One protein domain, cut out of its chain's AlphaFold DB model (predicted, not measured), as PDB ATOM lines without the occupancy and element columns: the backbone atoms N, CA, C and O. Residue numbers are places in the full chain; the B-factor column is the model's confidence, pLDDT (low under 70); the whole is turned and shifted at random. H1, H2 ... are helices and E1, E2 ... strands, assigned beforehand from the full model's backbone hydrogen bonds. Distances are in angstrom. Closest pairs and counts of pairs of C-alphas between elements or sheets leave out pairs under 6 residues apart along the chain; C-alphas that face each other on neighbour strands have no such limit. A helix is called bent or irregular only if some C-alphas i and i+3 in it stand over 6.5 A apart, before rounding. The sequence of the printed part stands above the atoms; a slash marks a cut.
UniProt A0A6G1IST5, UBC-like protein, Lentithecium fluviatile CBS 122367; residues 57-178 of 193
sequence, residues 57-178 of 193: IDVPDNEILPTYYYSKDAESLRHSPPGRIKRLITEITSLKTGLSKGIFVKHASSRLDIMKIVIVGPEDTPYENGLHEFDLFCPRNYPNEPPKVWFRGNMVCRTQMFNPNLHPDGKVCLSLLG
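Overview. This is residues 57 to 178 of the 193 residues of the protein "UBC-like protein" of Lentithecium fluviatile CBS 122367 (UniProt A0A6G1IST5). A strongly twisted wall of five strands, E1 to E5, has the short helix H1 packed slantwise over one face, while H2 and H3 only graze the sheet; residues 152 to 178, after E5, hold no named element. The printed part has 122 residues, with E1 H1 H2 H3 E2 E3 E4 E5 in chain order and a mixed sheet ordered E1, E2, E3, E4, E5. The class is mixed, helices and strands, with under half of the residues in named elements. The whole is compact, radius of gyration of the C-alphas 14.8 A, spanning 43 by 30 by 30 A.

Arrangement. Edge strand E1, residues 57 to 59, is parallel to E2, residues 103 to 108, with N 57 and O 105 at 2.9 A. H1, residues 61 to 67, is on the sheet at a height of 8.8 A; its closest C-alphas to E2 are Asp 61 and Ala 108, 5.0 A. H1 is only just irregular, C-alphas 63 and 66 being 6.9 A apart. H2, residues 71 to 76, is close but not clearly touching H1, the closest C-alphas being Leu 65 and Ser 71, 5.7 A. H3, residues 84 to 98, is apart from H2. E1, these helices and E2 form a strand-helix-strand unit, parallel neighbour strands with helices between. E2, E3, residues 114 to 120, E4, residues 131 to 137, and E5, residues 148 to 151, form a meander of antiparallel hairpins; N 104 and O 118, N 117 and O 134, and N 135 and O 150 are each 2.8 A apart. Each O i to N i+4 pair is within hydrogen-bond range in H2 and H3; in H1 1 of 3 is, and 2 of 4 O i to N i+3 pairs.

Along the chain. E1 begins at C-alpha 57 (40.125, -42.256, 30.441). H3 measures 20.6 A, E3 20.1 A, E4 19.7 A and E2 16.9 A. E5 ends at C-alpha 151 (25.613, -31.806, 38.769).

Size, cuts and confidence. The C-alphas farthest apart, His 79 and Asp 124, are 44.7 A apart. The printed part has no cut and no long link. Residues 153 to 161 are under pLDDT 70.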
ATOM      1  N   ILE A  57      40.072 -41.718  31.802       84.75
ATOM      2  CA  ILE A  57      40.125 -42.256  30.441       84.75
ATOM      3  C   ILE A  57      39.854 -41.146  29.426       84.75
ATOM      4  O   ILE A  57      39.067 -40.231  29.692       84.75
ATOM      5  N   ASP A  58      40.480 -41.234  28.258       86.88
ATOM      6  CA  ASP A  58      40.067 -40.453  27.100       86.88
ATOM      7  C   ASP A  58      39.019 -41.231  26.300       86.88
ATOM      8  O   ASP A  58      39.046 -42.463  26.240       86.88
ATOM      9  N   VAL A  59      38.047 -40.517  25.741       85.88
ATOM     10  CA  VAL A  59      36.996 -41.112  24.915       85.88
ATOM     11  C   VAL A  59      36.693 -40.230  23.703       85.88
ATOM     12  O   VAL A  59      36.801 -39.000  23.793       85.88
ATOM     13  N   PRO A  60      36.250 -40.833  22.586       89.06
ATOM     14  CA  PRO A  60      35.797 -40.093  21.421       89.06
ATOM     15  C   PRO A  60      34.746 -39.028  21.765       89.06
ATOM     16  O   PRO A  60      33.813 -39.257  22.537       89.06
ATOM     17  N   ASP A  61      34.875 -37.853  21.157       88.81
ATOM     18  CA  ASP A  61      34.023 -36.692  21.432       88.81
ATOM     19  C   ASP A  61      32.521 -36.981  21.249       88.81
ATOM     20  O   ASP A  61      31.687 -36.473  22.001       88.81
ATOM     21  N   ASN A  62      32.167 -37.836  20.286       87.12
ATOM     22  CA  ASN A  62      30.789 -38.250  20.016       87.12
ATOM     23  C   ASN A  62      30.165 -39.104  21.134       87.12
ATOM     24  O   ASN A  62      28.945 -39.235  21.163       87.12
ATOM     25  N   GLU A  63      30.956 -39.664  22.051       82.75
ATOM     26  CA  GLU A  63      30.445 -40.398  23.215       82.75
ATOM     27  C   GLU A  63      30.104 -39.465  24.386       82.75
ATOM     28  O   GLU A  63      29.213 -39.764  25.182       82.75
ATOM     29  N   ILE A  64      30.779 -38.315  24.498       86.81
ATOM     30  CA  ILE A  64      30.536 -37.344  25.577       86.81
ATOM     31  C   ILE A  64      29.519 -36.288  25.151       86.81
ATOM     32  O   ILE A  64      28.528 -36.071  25.854       86.81
ATOM     33  N   LEU A  65      29.763 -35.624  24.018       87.25
ATOM     34  CA  LEU A  65      29.063 -34.403  23.614       87.25
ATOM     35  C   LEU A  65      27.529 -34.521  23.582       87.25
ATOM     36  O   LEU A  65      26.887 -33.598  24.086       87.25
ATOM     37  N   PRO A  66      26.907 -35.616  23.088       87.69
ATOM     38  CA  PRO A  66      25.447 -35.689  22.967       87.69
ATOM     39  C   PRO A  66      24.703 -35.578  24.296       87.69
ATOM     40  O   PRO A  66      23.565 -35.117  24.341       87.69
ATOM     41  N   THR A  67      25.331 -36.020  25.387       84.50
ATOM     42  CA  THR A  67      24.711 -36.008  26.715       84.50
ATOM     43  C   THR A  67      25.263 -34.903  27.603       84.50
ATOM     44  O   THR A  67      24.781 -34.755  28.722       84.50
ATOM     45  N   TYR A  68      26.261 -34.147  27.149       90.94
ATOM     46  CA  TYR A  68      27.020 -33.187  27.944       90.94
ATOM     47  C   TYR A  68      26.306 -31.837  28.093       90.94
ATOM     48  O   TYR A  68      25.846 -31.256  27.107       90.94
ATOM     49  N   TYR A  69      26.236 -31.321  29.326       93.25
ATOM     50  CA  TYR A  69      25.499 -30.091  29.634       93.25
ATOM     51  C   TYR A  69      26.059 -28.855  28.910       93.25
ATOM     52  O   TYR A  69      25.310 -28.136  28.252       93.25
ATOM     53  N   TYR A  70      27.379 -28.647  28.947       94.50
ATOM     54  CA  TYR A  70      28.041 -27.489  28.324       94.50
ATOM     55  C   TYR A  70      28.407 -27.714  26.844       94.50
ATOM     56  O   TYR A  70      29.362 -27.122  26.341       94.50
ATOM     57  N   SER A  71      27.691 -28.590  26.131       92.31
ATOM     58  CA  SER A  71      27.962 -28.904  24.714       92.31
ATOM     59  C   SER A  71      27.921 -27.651  23.833       92.31
ATOM     60  O   SER A  71      28.860 -27.393  23.082       92.31
ATOM     61  N   LYS A  72      26.900 -26.804  24.007       92.50
ATOM     62  CA  LYS A  72      26.756 -25.537  23.269       92.50
ATOM     63  C   LYS A  72      27.880 -24.538  23.573       92.50
ATOM     64  O   LYS A  72      28.417 -23.922  22.652       92.50
ATOM     65  N   ASP A  73      28.262 -24.383  24.845       93.25
ATOM     66  CA  ASP A  73      29.400 -23.538  25.232       93.25
ATOM     67  C   ASP A  73      30.693 -24.038  24.572       93.25
ATOM     68  O   ASP A  73      31.453 -23.250  24.002       93.25
ATOM     69  N   ALA A  74      30.921 -25.354  24.591       90.44
ATOM     70  CA  ALA A  74      32.098 -25.965  23.993       90.44
ATOM     71  C   ALA A  74      32.147 -25.771  22.468       90.44
ATOM     72  O   ALA A  74      33.213 -25.455  21.932       90.44
ATOM     73  N   GLU A  75      31.018 -25.901  21.770       90.12
ATOM     74  CA  GLU A  75      30.906 -25.656  20.324       90.12
ATOM     75  C   GLU A  75      31.179 -24.192  19.947       90.12
ATOM     76  O   GLU A  75      31.777 -23.911  18.902       90.12
ATOM     77  N   SER A  76      30.784 -23.247  20.807       91.31
ATOM     78  CA  SER A  76      31.054 -21.820  20.596       91.31
ATOM     79  C   SER A  76      32.550 -21.481  20.693       91.31
ATOM     80  O   SER A  76      33.042 -20.563  20.026       91.31
ATOM     81  N   LEU A  77      33.311 -22.257  21.472       90.69
ATOM     82  CA  LEU A  77      34.741 -22.064  21.679       90.69
ATOM     83  C   LEU A  77      35.567 -22.765  20.592       90.69
ATOM     84  O   LEU A  77      36.155 -23.820  20.807       90.69
ATOM     85  N   ARG A  78      35.637 -22.145  19.409       85.62
ATOM     86  CA  ARG A  78      36.405 -22.677  18.264       85.62
ATOM     87  C   ARG A  78      37.910 -22.421  18.338       85.62
ATOM     88  O   ARG A  78      38.685 -23.158  17.744       85.62
ATOM     89  N   HIS A  79      38.322 -21.377  19.057       87.56
ATOM     90  CA  HIS A  79      39.721 -20.966  19.167       87.56
ATOM     91  C   HIS A  79      40.118 -20.825  20.634       87.56
ATOM     92  O   HIS A  79      39.467 -20.103  21.392       87.56
ATOM     93  N   SER A  80      41.207 -21.488  21.019       90.38
ATOM     94  CA  SER A  80      41.774 -21.364  22.362       90.38
ATOM     95  C   SER A  80      42.778 -20.212  22.425       90.38
ATOM     96  O   SER A  80      43.641 -20.124  21.549       90.38
ATOM     97  N   PRO A  81      42.722 -19.354  23.460       93.06
ATOM     98  CA  PRO A  81      43.771 -18.376  23.717       93.06
ATOM     99  C   PRO A  81      45.150 -19.034  23.912       93.06
ATOM    100  O   PRO A  81      45.224 -20.193  24.346       93.06
ATOM    101  N   PRO A  82      46.247 -18.304  23.641       93.25
ATOM    102  CA  PRO A  82      47.600 -18.796  23.883       93.25
ATOM    103  C   PRO A  82      47.789 -19.269  25.329       93.25
ATOM    104  O   PRO A  82      47.262 -18.678  26.266       93.25
ATOM    105  N   GLY A  83      48.534 -20.358  25.522       92.19
ATOM    106  CA  GLY A  83      48.838 -20.904  26.851       92.19
ATOM    107  C   GLY A  83      47.723 -21.736  27.501       92.19
ATOM    108  O   GLY A  83      48.043 -22.651  28.259       92.19
ATOM    109  N   ARG A  84      46.444 -21.528  27.150       94.69
ATOM    110  CA  ARG A  84      45.316 -22.292  27.722       94.69
ATOM    111  C   ARG A  84      45.448 -23.795  27.490       94.69
ATOM    112  O   ARG A  84      45.339 -24.567  28.433       94.69
ATOM    113  N   ILE A  85      45.724 -24.219  26.253       94.38
ATOM    114  CA  ILE A  85      45.866 -25.650  25.923       94.38
ATOM    115  C   ILE A  85      47.004 -26.282  26.733       94.38
ATOM    116  O   ILE A  85      46.837 -27.362  27.288       94.38
ATOM    117  N   LYS A  86      48.140 -25.584  26.872       95.00
ATOM    118  CA  LYS A  86      49.270 -26.050  27.687       95.00
ATOM    119  C   LYS A  86      48.861 -26.248  29.149       95.00
ATOM    120  O   LYS A  86      49.239 -27.249  29.759       95.00
ATOM    121  N   ARG A  87      48.063 -25.326  29.702       95.69
ATOM    122  CA  ARG A  87      47.511 -25.482  31.050       95.69
ATOM    123  C   ARG A  87      46.591 -26.701  31.138       95.69
ATOM    124  O   ARG A  87      46.793 -27.502  32.036       95.69
ATOM    125  N   LEU A  88      45.655 -26.880  30.204       95.56
ATOM    126  CA  LEU A  88      44.738 -28.031  30.192       95.56
ATOM    127  C   LEU A  88      45.476 -29.372  30.114       95.56
ATOM    128  O   LEU A  88      45.134 -30.298  30.837       95.56
ATOM    129  N   ILE A  89      46.526 -29.466  29.291       94.69
ATOM    130  CA  ILE A  89      47.388 -30.657  29.246       94.69
ATOM    131  C   ILE A  89      47.989 -30.927  30.631       94.69
ATOM    132  O   ILE A  89      47.961 -32.060  31.097       94.69
ATOM    133  N   THR A  90      48.476 -29.881  31.305       94.38
ATOM    134  CA  THR A  90      49.043 -29.994  32.658       94.38
ATOM    135  C   THR A  90      47.999 -30.479  33.672       94.38
ATOM    136  O   THR A  90      48.317 -31.337  34.490       94.38
ATOM    137  N   GLU A  91      46.752 -29.996  33.594       95.19
ATOM    138  CA  GLU A  91      45.648 -30.481  34.441       95.19
ATOM    139  C   GLU A  91      45.381 -31.971  34.218       95.19
ATOM    140  O   GLU A  91      45.343 -32.738  35.174       95.19
ATOM    141  N   ILE A  92      45.257 -32.409  32.960       93.00
ATOM    142  CA  ILE A  92      45.025 -33.823  32.628       93.00
ATOM    143  C   ILE A  92      46.174 -34.703  33.127       93.00
ATOM    144  O   ILE A  92      45.935 -35.787  33.657       93.00
ATOM    145  N   THR A  93      47.423 -34.249  32.991       91.50
ATOM    146  CA  THR A  93      48.583 -34.962  33.538       91.50
ATOM    147  C   THR A  93      48.515 -35.052  35.062       91.50
ATOM    148  O   THR A  93      48.734 -36.133  35.601       91.50
ATOM    149  N   SER A  94      48.155 -33.960  35.743       92.06
ATOM    150  CA  SER A  94      47.981 -33.941  37.200       92.06
ATOM    151  C   SER A  94      46.891 -34.919  37.649       92.06
ATOM    152  O   SER A  94      47.115 -35.735  38.543       92.06
ATOM    153  N   LEU A  95      45.743 -34.928  36.961       90.50
ATOM    154  CA  LEU A  95      44.644 -35.860  37.224       90.50
ATOM    155  C   LEU A  95      45.069 -37.319  37.009       90.50
ATOM    156  O   LEU A  95      44.733 -38.172  37.820       90.50
ATOM    157  N   LYS A  96      45.860 -37.624  35.973       85.94
ATOM    158  CA  LYS A  96      46.373 -38.987  35.731       85.94
ATOM    159  C   LYS A  96      47.192 -39.542  36.892       85.94
ATOM    160  O   LYS A  96      47.163 -40.750  37.114       85.94
ATOM    161  N   THR A  97      47.911 -38.691  37.616       83.56
ATOM    162  CA  THR A  97      48.809 -39.119  38.698       83.56
ATOM    163  C   THR A  97      48.248 -38.899  40.098       83.56
ATOM    164  O   THR A  97      48.673 -39.580  41.025       83.56
ATOM    165  N   GLY A  98      47.333 -37.944  40.267       82.62
ATOM    166  CA  GLY A  98      46.889 -37.464  41.577       82.62
ATOM    167  C   GLY A  98      45.450 -37.810  41.952       82.62
ATOM    168  O   GLY A  98      45.025 -37.455  43.047       82.62
ATOM    169  N   LEU A  99      44.685 -38.476  41.078       84.00
ATOM    170  CA  LEU A  99      43.268 -38.742  41.336       84.00
ATOM    171  C   LEU A  99      43.064 -39.614  42.583       84.00
ATOM    172  O   LEU A  99      43.631 -40.703  42.707       84.00
ATOM    173  N   SER A 100      42.203 -39.148  43.488       82.69
ATOM    174  CA  SER A 100      41.814 -39.913  44.672       82.69
ATOM    175  C   SER A 100      40.960 -41.128  44.302       82.69
ATOM    176  O   SER A 100      40.221 -41.124  43.313       82.69
ATOM    177  N   LYS A 101      41.033 -42.184  45.122       78.38
ATOM    178  CA  LYS A 101      40.202 -43.385  44.950       78.38
ATOM    179  C   LYS A 101      38.716 -43.016  44.984       78.38
ATOM    180  O   LYS A 101      38.307 -42.171  45.772       78.38
ATOM    181  N   GLY A 102      37.916 -43.672  44.144       77.56
ATOM    182  CA  GLY A 102      36.475 -43.419  44.050       77.56
ATOM    183  C   GLY A 102      36.093 -42.234  43.158       77.56
ATOM    184  O   GLY A 102      34.905 -41.995  42.966       77.56
ATOM    185  N   ILE A 103      37.063 -41.526  42.571       83.62
ATOM    186  CA  ILE A 103      36.816 -40.525  41.532       83.62
ATOM    187  C   ILE A 103      37.198 -41.123  40.181       83.62
ATOM    188  O   ILE A 103      38.269 -41.708  40.021       83.62
ATOM    189  N   PHE A 104      36.316 -40.955  39.203       84.50
ATOM    190  CA  PHE A 104      36.526 -41.384  37.829       84.50
ATOM    191  C   PHE A 104      36.278 -40.216  36.885       84.50
ATOM    192  O   PHE A 104      35.284 -39.507  37.012       84.50
ATOM    193  N   VAL A 105      37.163 -40.021  35.918       88.44
ATOM    194  CA  VAL A 105      37.113 -38.929  34.953       88.44
ATOM    195  C   VAL A 105      37.103 -39.511  33.547       88.44
ATOM    196  O   VAL A 105      37.858 -40.412  33.202       88.44
ATOM    197  N   LYS A 106      36.245 -38.975  32.696       90.38
ATOM    198  CA  LYS A 106      36.313 -39.158  31.254       90.38
ATOM    199  C   LYS A 106      36.537 -37.802  30.631       90.38
ATOM    200  O   LYS A 106      35.777 -36.886  30.931       90.38
ATOM    201  N   HIS A 107      37.516 -37.660  29.754       92.81
ATOM    202  CA  HIS A 107      37.675 -36.432  28.982       92.81
ATOM    203  C   HIS A 107      37.556 -36.715  27.488       92.81
ATOM    204  O   HIS A 107      37.849 -37.819  27.031       92.81
ATOM    205  N   ALA A 108      37.109 -35.718  26.729       90.50
ATOM    206  CA  ALA A 108      37.033 -35.850  25.281       90.50
ATOM    207  C   ALA A 108      38.451 -35.896  24.689       90.50
ATOM    208  O   ALA A 108      39.334 -35.139  25.116       90.50
ATOM    209  N   SER A 109      38.683 -36.787  23.721       88.62
ATOM    210  CA  SER A 109      40.007 -36.985  23.119       88.62
ATOM    211  C   SER A 109      40.475 -35.747  22.346       88.62
ATOM    212  O   SER A 109      41.662 -35.427  22.387       88.62
ATOM    213  N   SER A 110      39.574 -35.015  21.674       90.44
ATOM    214  CA  SER A 110      39.945 -33.803  20.921       90.44
ATOM    215  C   SER A 110      39.778 -32.497  21.717       90.44
ATOM    216  O   SER A 110      40.364 -31.464  21.380       90.44
ATOM    217  N   ARG A 111      39.017 -32.540  22.818       91.06
ATOM    218  CA  ARG A 111      38.623 -31.379  23.628       91.06
ATOM    219  C   ARG A 111      38.961 -31.585  25.105       91.06
ATOM    220  O   ARG A 111      38.118 -31.962  25.911       91.06
ATOM    221  N   LEU A 112      40.203 -31.266  25.476       93.12
ATOM    222  CA  LEU A 112      40.702 -31.382  26.860       93.12
ATOM    223  C   LEU A 112      39.993 -30.454  27.862       93.12
ATOM    224  O   LEU A 112      40.199 -30.565  29.064       93.12
ATOM    225  N   ASP A 113      39.187 -29.512  27.377       94.88
ATOM    226  CA  ASP A 113      38.362 -28.619  28.182       94.88
ATOM    227  C   ASP A 113      37.007 -29.213  28.588       94.88
ATOM    228  O   ASP A 113      36.242 -28.543  29.281       94.88
ATOM    229  N   ILE A 114      36.712 -30.443  28.158       94.94
ATOM    230  CA  ILE A 114      35.455 -31.148  28.399       94.94
ATOM    231  C   ILE A 114      35.738 -32.408  29.208       94.94
ATOM    232  O   ILE A 114      36.464 -33.297  28.752       94.94
ATOM    233  N   MET A 115      35.114 -32.513  30.379       95.12
ATOM    234  CA  MET A 115      35.247 -33.679  31.245       95.12
ATOM    235  C   MET A 115      33.896 -34.101  31.828       95.12
ATOM    236  O   MET A 115      33.063 -33.273  32.189       95.12
ATOM    237  N   LYS A 116      33.691 -35.409  31.949       92.81
ATOM    238  CA  LYS A 116      32.636 -36.042  32.742       92.81
ATOM    239  C   LYS A 116      33.277 -36.702  33.946       92.81
ATOM    240  O   LYS A 116      34.224 -37.465  33.791       92.81
ATOM    241  N   ILE A 117      32.755 -36.432  35.129       91.69
ATOM    242  CA  ILE A 117      33.314 -36.916  36.386       91.69
ATOM    243  C   ILE A 117      32.249 -37.738  37.096       91.69
ATOM    244  O   ILE A 117      31.085 -37.348  37.142       91.69
ATOM    245  N   VAL A 118      32.645 -38.878  37.644       86.81
ATOM    246  CA  VAL A 118      31.826 -39.685  38.542       86.81
ATOM    247  C   VAL A 118      32.544 -39.769  39.874       86.81
ATOM    248  O   VAL A 118      33.701 -40.178  39.929       86.81
ATOM    249  N   ILE A 119      31.852 -39.387  40.940       85.62
ATOM    250  CA  ILE A 119      32.354 -39.496  42.307       85.62
ATOM    251  C   ILE A 119      31.503 -40.531  43.034       85.62
ATOM    252  O   ILE A 119      30.273 -40.433  43.046       85.62
ATOM    253  N   VAL A 120      32.167 -41.529  43.609       81.44
ATOM    254  CA  VAL A 120      31.551 -42.490  44.521       81.44
ATOM    255  C   VAL A 120      31.375 -41.811  45.874       81.44
ATOM    256  O   VAL A 120      32.317 -41.228  46.409       81.44
ATOM    257  N   GLY A 121      30.164 -41.871  46.415       78.44
ATOM    258  CA  GLY A 121      29.855 -41.316  47.720       78.44
ATOM    259  C   GLY A 121      30.694 -41.973  48.827       78.44
ATOM    260  O   GLY A 121      30.765 -43.207  48.860       78.44
ATOM    261  N   PRO A 122      31.331 -41.186  49.712       80.12
ATOM    262  CA  PRO A 122      32.208 -41.713  50.756       80.12
ATOM    263  C   PRO A 122      31.477 -42.592  51.776       80.12
ATOM    264  O   PRO A 122      30.298 -42.359  52.059       80.12
ATOM    265  N   GLU A 123      32.211 -43.541  52.359       80.31
ATOM    266  CA  GLU A 123      31.784 -44.319  53.531       80.31
ATOM    267  C   GLU A 123      31.408 -43.402  54.701       80.31
ATOM    268  O   GLU A 123      31.920 -42.284  54.815       80.31
ATOM    269  N   ASP A 124      30.478 -43.860  55.540       85.12
ATOM    270  CA  ASP A 124      29.988 -43.136  56.719       85.12
ATOM    271  C   ASP A 124      29.281 -41.802  56.398       85.12
ATOM    272  O   ASP A 124      29.129 -40.926  57.255       85.12
ATOM    273  N   THR A 125      28.791 -41.638  55.165       83.31
ATOM    274  CA  THR A 125      27.965 -40.492  54.764       83.31
ATOM    275  C   THR A 125      26.599 -40.945  54.247       83.31
ATOM    276  O   THR A 125      26.470 -42.052  53.727       83.31
ATOM    277  N   PRO A 126      25.564 -40.083  54.263       82.56
ATOM    278  CA  PRO A 126      24.284 -40.386  53.609       82.56
ATOM    279  C   PRO A 126      24.394 -40.627  52.092       82.56
ATOM    280  O   PRO A 126      23.412 -41.003  51.454       82.56
ATOM    281  N   TYR A 127      25.565 -40.358  51.511       81.25
ATOM    282  CA  TYR A 127      25.870 -40.527  50.097       81.25
ATOM    283  C   TYR A 127      26.575 -41.846  49.796       81.25
ATOM    284  O   TYR A 127      26.769 -42.151  48.624       81.25
ATOM    285  N   GLU A 128      26.956 -42.611  50.820       77.06
ATOM    286  CA  GLU A 128      27.750 -43.826  50.699       77.06
ATOM    287  C   GLU A 128      27.240 -44.754  49.588       77.06
ATOM    288  O   GLU A 128      26.040 -45.006  49.449       77.06
ATOM    289  N   ASN A 129      28.174 -45.267  48.780       73.62
ATOM    290  CA  ASN A 129      27.910 -46.133  47.625       73.62
ATOM    291  C   ASN A 129      27.061 -45.484  46.507       73.62
ATOM    292  O   ASN A 129      26.761 -46.134  45.501       73.62
ATOM    293  N   GLY A 130      26.695 -44.208  46.639       74.25
ATOM    294  CA  GLY A 130      26.059 -43.414  45.597       74.25
ATOM    295  C   GLY A 130      27.026 -43.098  44.458       74.25
ATOM    296  O   GLY A 130      28.221 -42.912  44.670       74.25
ATOM    297  N   LEU A 131      26.511 -43.027  43.231       78.69
ATOM    298  CA  LEU A 131      27.268 -42.554  42.070       78.69
ATOM    299  C   LEU A 131      26.758 -41.173  41.681       78.69
ATOM    300  O   LEU A 131      25.583 -41.004  41.348       78.69
ATOM    301  N   HIS A 132      27.647 -40.188  41.726       84.81
ATOM    302  CA  HIS A 132      27.319 -38.791  41.470       84.81
ATOM    303  C   HIS A 132      28.032 -38.321  40.212       84.81
ATOM    304  O   HIS A 132      29.260 -38.255  40.177       84.81
ATOM    305  N   GLU A 133      27.257 -38.025  39.168       88.62
ATOM    306  CA  GLU A 133      27.790 -37.583  37.883       88.62
ATOM    307  C   GLU A 133      27.835 -36.057  37.778       88.62
ATOM    308  O   GLU A 133      26.856 -35.359  38.073       88.62
ATOM    309  N   PHE A 134      28.951 -35.556  37.258       93.12
ATOM    310  CA  PHE A 134      29.205 -34.143  37.022       93.12
ATOM    311  C   PHE A 134      29.733 -33.917  35.606       93.12
ATOM    312  O   PHE A 134      30.537 -34.695  35.092       93.12
ATOM    313  N   ASP A 135      29.307 -32.825  34.986       95.25
ATOM    314  CA  ASP A 135      29.886 -32.302  33.751       95.25
ATOM    315  C   ASP A 135      30.792 -31.111  34.120       95.25
ATOM    316  O   ASP A 135      30.329 -30.177  34.773       95.25
ATOM    317  N   LEU A 136      32.067 -31.136  33.725       97.00
ATOM    318  CA  LEU A 136      33.050 -30.081  33.991       97.00
ATOM    319  C   LEU A 136      33.572 -29.479  32.688       97.00
ATOM    320  O   LEU A 136      34.192 -30.169  31.876       97.00
ATOM    321  N   PHE A 137      33.382 -28.167  32.526       97.31
ATOM    322  CA  PHE A 137      33.842 -27.391  31.377       97.31
ATOM    323  C   PHE A 137      34.855 -26.326  31.784       97.31
ATOM    324  O   PHE A 137      34.564 -25.461  32.607       97.31
ATOM    325  N   CYS A 138      36.020 -26.312  31.144       96.88
ATOM    326  CA  CYS A 138      36.970 -25.213  31.294       96.88
ATOM    327  C   CYS A 138      36.609 -24.082  30.314       96.88
ATOM    328  O   CYS A 138      36.706 -24.293  29.105       96.88
ATOM    329  N   PRO A 139      36.231 -22.870  30.756       95.88
ATOM    330  CA  PRO A 139      35.846 -21.791  29.844       95.88
ATOM    331  C   PRO A 139      37.034 -21.234  29.041       95.88
ATOM    332  O   PRO A 139      38.194 -21.617  29.226       95.88
ATOM    333  N   ARG A 140      36.749 -20.292  28.131       95.44
ATOM    334  CA  ARG A 140      37.759 -19.622  27.291       95.44
ATOM    335  C   ARG A 140      38.877 -18.970  28.103       95.44
ATOM    336  O   ARG A 140      40.022 -19.006  27.667       95.44
ATOM    337  N   ASN A 141      38.542 -18.399  29.256       94.44
ATOM    338  CA  ASN A 141      39.477 -17.656  30.096       94.44
ATOM    339  C   ASN A 141      40.178 -18.533  31.147       94.44
ATOM    340  O   ASN A 141      40.985 -18.019  31.912       94.44
ATOM    341  N   TYR A 142      39.932 -19.848  31.175       95.75
ATOM    342  CA  TYR A 142      40.666 -20.772  32.043       95.75
ATOM    343  C   TYR A 142      42.184 -20.705  31.769       95.75
ATOM    344  O   TYR A 142      42.576 -20.725  30.595       95.75
ATOM    345  N   PRO A 143      43.062 -20.658  32.794       94.88
ATOM    346  CA  PRO A 143      42.805 -20.816  34.236       94.88
ATOM    347  C   PRO A 143      42.563 -19.505  35.008       94.88
ATOM    348  O   PRO A 143      42.587 -19.513  36.235       94.88
ATOM    349  N   ASN A 144      42.379 -18.369  34.331       93.88
ATOM    350  CA  ASN A 144      42.104 -17.091  35.005       93.88
ATOM    351  C   ASN A 144      40.689 -17.038  35.597       93.88
ATOM    352  O   ASN A 144      40.441 -16.298  36.541       93.88
ATOM    353  N   GLU A 145      39.783 -17.849  35.057       93.75
ATOM    354  CA  GLU A 145      38.457 -18.117  35.607       93.75
ATOM    355  C   GLU A 145      38.355 -19.595  36.014       93.75
ATOM    356  O   GLU A 145      39.006 -20.436  35.377       93.75
ATOM    357  N   PRO A 146      37.537 -19.925  37.033       95.69
ATOM    358  CA  PRO A 146      37.332 -21.302  37.466       95.69
ATOM    359  C   PRO A 146      36.668 -22.162  36.379       95.69
ATOM    360  O   PRO A 146      36.020 -21.643  35.460       95.69
ATOM    361  N   PRO A 147      36.787 -23.497  36.475       96.56
ATOM    362  CA  PRO A 147      35.992 -24.387  35.645       96.56
ATOM    363  C   PRO A 147      34.505 -24.266  36.015       96.56
ATOM    364  O   PRO A 147      34.144 -23.997  37.158       96.56
ATOM    365  N   LYS A 148      33.617 -24.496  35.048       95.94
ATOM    366  CA  LYS A 148      32.178 -24.631  35.294       95.94
ATOM    367  C   LYS A 148      31.869 -26.092  35.601       95.94
ATOM    368  O   LYS A 148      32.301 -26.964  34.851       95.94
ATOM    369  N   VAL A 149      31.107 -26.351  36.659       96.06
ATOM    370  CA  VAL A 149      30.706 -27.706  37.056       96.06
ATOM    371  C   VAL A 149      29.190 -27.785  37.159       96.06
ATOM    372  O   VAL A 149      28.549 -26.918  37.755       96.06
ATOM    373  N   TRP A 150      28.632 -28.848  36.594       93.75
ATOM    374  CA  TRP A 150      27.207 -29.121  36.588       93.75
ATOM    375  C   TRP A 150      26.918 -30.498  37.162       93.75
ATOM    376  O   TRP A 150      27.411 -31.503  36.651       93.75
ATOM    377  N   PHE A 151      26.091 -30.559  38.196       92.25
ATOM    378  CA  PHE A 151      25.613 -31.806  38.769       92.25
ATOM    379  C   PHE A 151      24.447 -32.351  37.941       92.25
ATOM    380  O   PHE A 151      23.446 -31.673  37.719       92.25
ATOM    381  N   ARG A 152      24.541 -33.606  37.489       84.25
ATOM    382  CA  ARG A 152      23.498 -34.215  36.640       84.25
ATOM    383  C   ARG A 152      22.277 -34.719  37.422       84.25
ATOM    384  O   ARG A 152      21.304 -35.159  36.802       84.25
ATOM    385  N   GLY A 153      22.292 -34.587  38.750       68.06
ATOM    386  CA  GLY A 153      21.194 -34.977  39.629       68.06
ATOM    387  C   GLY A 153      21.209 -36.465  39.985       68.06
ATOM    388  O   GLY A 153      21.892 -37.272  39.357       68.06
ATOM    389  N   ASN A 154      20.422 -36.839  40.997       57.62
ATOM    390  CA  ASN A 154      20.167 -38.244  41.303       57.62
ATOM    391  C   ASN A 154      19.147 -38.839  40.304       57.62
ATOM    392  O   ASN A 154      18.293 -38.149  39.745       57.62
ATOM    393  N   MET A 155      19.238 -40.147  40.064       48.88
ATOM    394  CA  MET A 155      18.391 -40.875  39.108       48.88
ATOM    395  C   MET A 155      16.921 -40.994  39.564       48.88
ATOM    396  O   MET A 155      16.066 -41.387  38.772       48.88
ATOM    397  N   VAL A 156      16.626 -40.652  40.824       49.09
ATOM    398  CA  VAL A 156      15.359 -40.979  41.494       49.09
ATOM    399  C   VAL A 156      14.406 -39.783  41.564       49.09
ATOM    400  O   VAL A 156      13.217 -39.974  41.342       49.09
ATOM    401  N   CYS A 157      14.879 -38.555  41.808       48.19
ATOM    402  CA  CYS A 157      14.031 -37.365  41.936       48.19
ATOM    403  C   CYS A 157      14.814 -36.071  41.650       48.19
ATOM    404  O   CYS A 157      15.558 -35.581  42.494       48.19
ATOM    405  N   ARG A 158      14.560 -35.444  40.493       55.31
ATOM    406  CA  ARG A 158      15.116 -34.119  40.135       55.31
ATOM    407  C   ARG A 158      14.510 -32.948  40.916       55.31
ATOM    408  O   ARG A 158      14.931 -31.814  40.743       55.31
ATOM    409  N   THR A 159      13.492 -33.207  41.728       56.50
ATOM    410  CA  THR A 159      12.709 -32.193  42.448       56.50
ATOM    411  C   THR A 159      13.135 -32.013  43.901       56.50
ATOM    412  O   THR A 159      12.706 -31.051  44.530       56.50
ATOM    413  N   GLN A 160      13.965 -32.909  44.446       63.69
ATOM    414  CA  GLN A 160      14.394 -32.849  45.840       63.69
ATOM    415  C   GLN A 160      15.861 -32.439  45.934       63.69
ATOM    416  O   GLN A 160      16.721 -32.974  45.235       63.69
ATOM    417  N   MET A 161      16.134 -31.471  46.806       67.00
ATOM    418  CA  MET A 161      17.482 -30.973  47.059       67.00
ATOM    419  C   MET A 161      18.337 -32.093  47.662       67.00
ATOM    420  O   MET A 161      17.986 -32.654  48.698       67.00
ATOM    421  N   PHE A 162      19.426 -32.443  46.975       74.88
ATOM    422  CA  PHE A 162      20.274 -33.589  47.322       74.88
ATOM    423  C   PHE A 162      21.298 -33.247  48.418       74.88
ATOM    424  O   PHE A 162      21.589 -34.047  49.307       74.88
ATOM    425  N   ASN A 163      21.822 -32.026  48.365       83.56
ATOM    426  CA  ASN A 163      22.697 -31.410  49.355       83.56
ATOM    427  C   ASN A 163      22.455 -29.888  49.274       83.56
ATOM    428  O   ASN A 163      22.155 -29.415  48.177       83.56
ATOM    429  N   PRO A 164      22.596 -29.106  50.360       85.25
ATOM    430  CA  PRO A 164      22.509 -27.641  50.299       85.25
ATOM    431  C   PRO A 164      23.355 -26.990  49.191       85.25
ATOM    432  O   PRO A 164      22.955 -25.972  48.639       85.25
ATOM    433  N   ASN A 165      24.484 -27.608  48.832       87.69
ATOM    434  CA  ASN A 165      25.408 -27.131  47.804       87.69
ATOM    435  C   ASN A 165      25.193 -27.767  46.418       87.69
ATOM    436  O   ASN A 165      25.875 -27.397  45.463       87.69
ATOM    437  N   LEU A 166      24.278 -28.735  46.295       86.88
ATOM    438  CA  LEU A 166      23.930 -29.411  45.042       86.88
ATOM    439  C   LEU A 166      22.452 -29.174  44.752       86.88
ATOM    440  O   LEU A 166      21.565 -29.887  45.236       86.88
ATOM    441  N   HIS A 167      22.202 -28.138  43.962       83.50
ATOM    442  CA  HIS A 167      20.856 -27.676  43.686       83.50
ATOM    443  C   HIS A 167      20.105 -28.644  42.754       83.50
ATOM    444  O   HIS A 167      20.723 -29.299  41.907       83.50
ATOM    445  N   PRO A 168      18.763 -28.728  42.860       80.56
ATOM    446  CA  PRO A 168      17.943 -29.569  41.980       80.56
ATOM    447  C   PRO A 168      18.055 -29.192  40.501       80.56
ATOM    448  O   PRO A 168      17.879 -30.034  39.621       80.56
ATOM    449  N   ASP A 169      18.350 -27.920  40.230       83.25
ATOM    450  CA  ASP A 169      18.582 -27.428  38.881       83.25
ATOM    451  C   ASP A 169      19.921 -27.894  38.310       83.25
ATOM    452  O   ASP A 169      20.067 -27.785  37.109       83.25
ATOM    453  N   GLY A 170      20.831 -28.467  39.110       86.75
ATOM    454  CA  GLY A 170      22.154 -28.953  38.707       86.75
ATOM    455  C   GLY A 170      23.307 -28.015  39.070       86.75
ATOM    456  O   GLY A 170      24.472 -28.365  38.870       86.75
ATOM    457  N   LYS A 171      23.023 -26.838  39.641       89.25
ATOM    458  CA  LYS A 171      24.062 -25.899  40.071       89.25
ATOM    459  C   LYS A 171      24.853 -26.448  41.266       89.25
ATOM    460  O   LYS A 171      24.279 -26.965  42.226       89.25
ATOM    461  N   VAL A 172      26.174 -26.280  41.211       90.88
ATOM    462  CA  VAL A 172      27.109 -26.641  42.287       90.88
ATOM    463  C   VAL A 172      27.629 -25.380  42.979       90.88
ATOM    464  O   VAL A 172      28.143 -24.467  42.325       90.88
ATOM    465  N   CYS A 173      27.502 -25.337  44.304       88.06
ATOM    466  CA  CYS A 173      27.931 -24.225  45.148       88.06
ATOM    467  C   CYS A 173      29.218 -24.573  45.904       88.06
ATOM    468  O   CYS A 173      29.205 -25.365  46.842       88.06
ATOM    469  N   LEU A 174      30.335 -23.991  45.470       89.06
ATOM    470  CA  LEU A 174      31.660 -24.108  46.075       89.06
ATOM    471  C   LEU A 174      32.398 -22.779  45.886       89.06
ATOM    472  O   LEU A 174      32.334 -22.176  44.813       89.06
ATOM    473  N   SER A 175      33.144 -22.338  46.897       86.88
ATOM    474  CA  SER A 175      33.864 -21.059  46.844       86.88
ATOM    475  C   SER A 175      34.934 -21.038  45.753       86.88
ATOM    476  O   SER A 175      35.034 -20.079  44.985       86.88
ATOM    477  N   LEU A 176      35.618 -22.167  45.552       89.00
ATOM    478  CA  LEU A 176      36.557 -22.379  44.445       89.00
ATOM    479  C   LEU A 176      35.913 -22.325  43.049       89.00
ATOM    480  O   LEU A 176      36.627 -22.173  42.066       89.00
ATOM    481  N   LEU A 177      34.588 -22.435  42.937       88.50
ATOM    482  CA  LEU A 177      33.861 -22.261  41.674       88.50
ATOM    483  C   LEU A 177      33.273 -20.848  41.529       88.50
ATOM    484  O   LEU A 177      32.563 -20.571  40.564       88.50
ATOM    485  N   GLY A 178      33.552 -19.953  42.485       80.88
ATOM    486  CA  GLY A 178      32.987 -18.605  42.538       80.88
ATOM    487  C   GLY A 178      31.487 -18.588  42.840       80.88
ATOM    488  O   GLY A 178      30.811 -17.611  42.528       80.88
TER     489      GLY A 178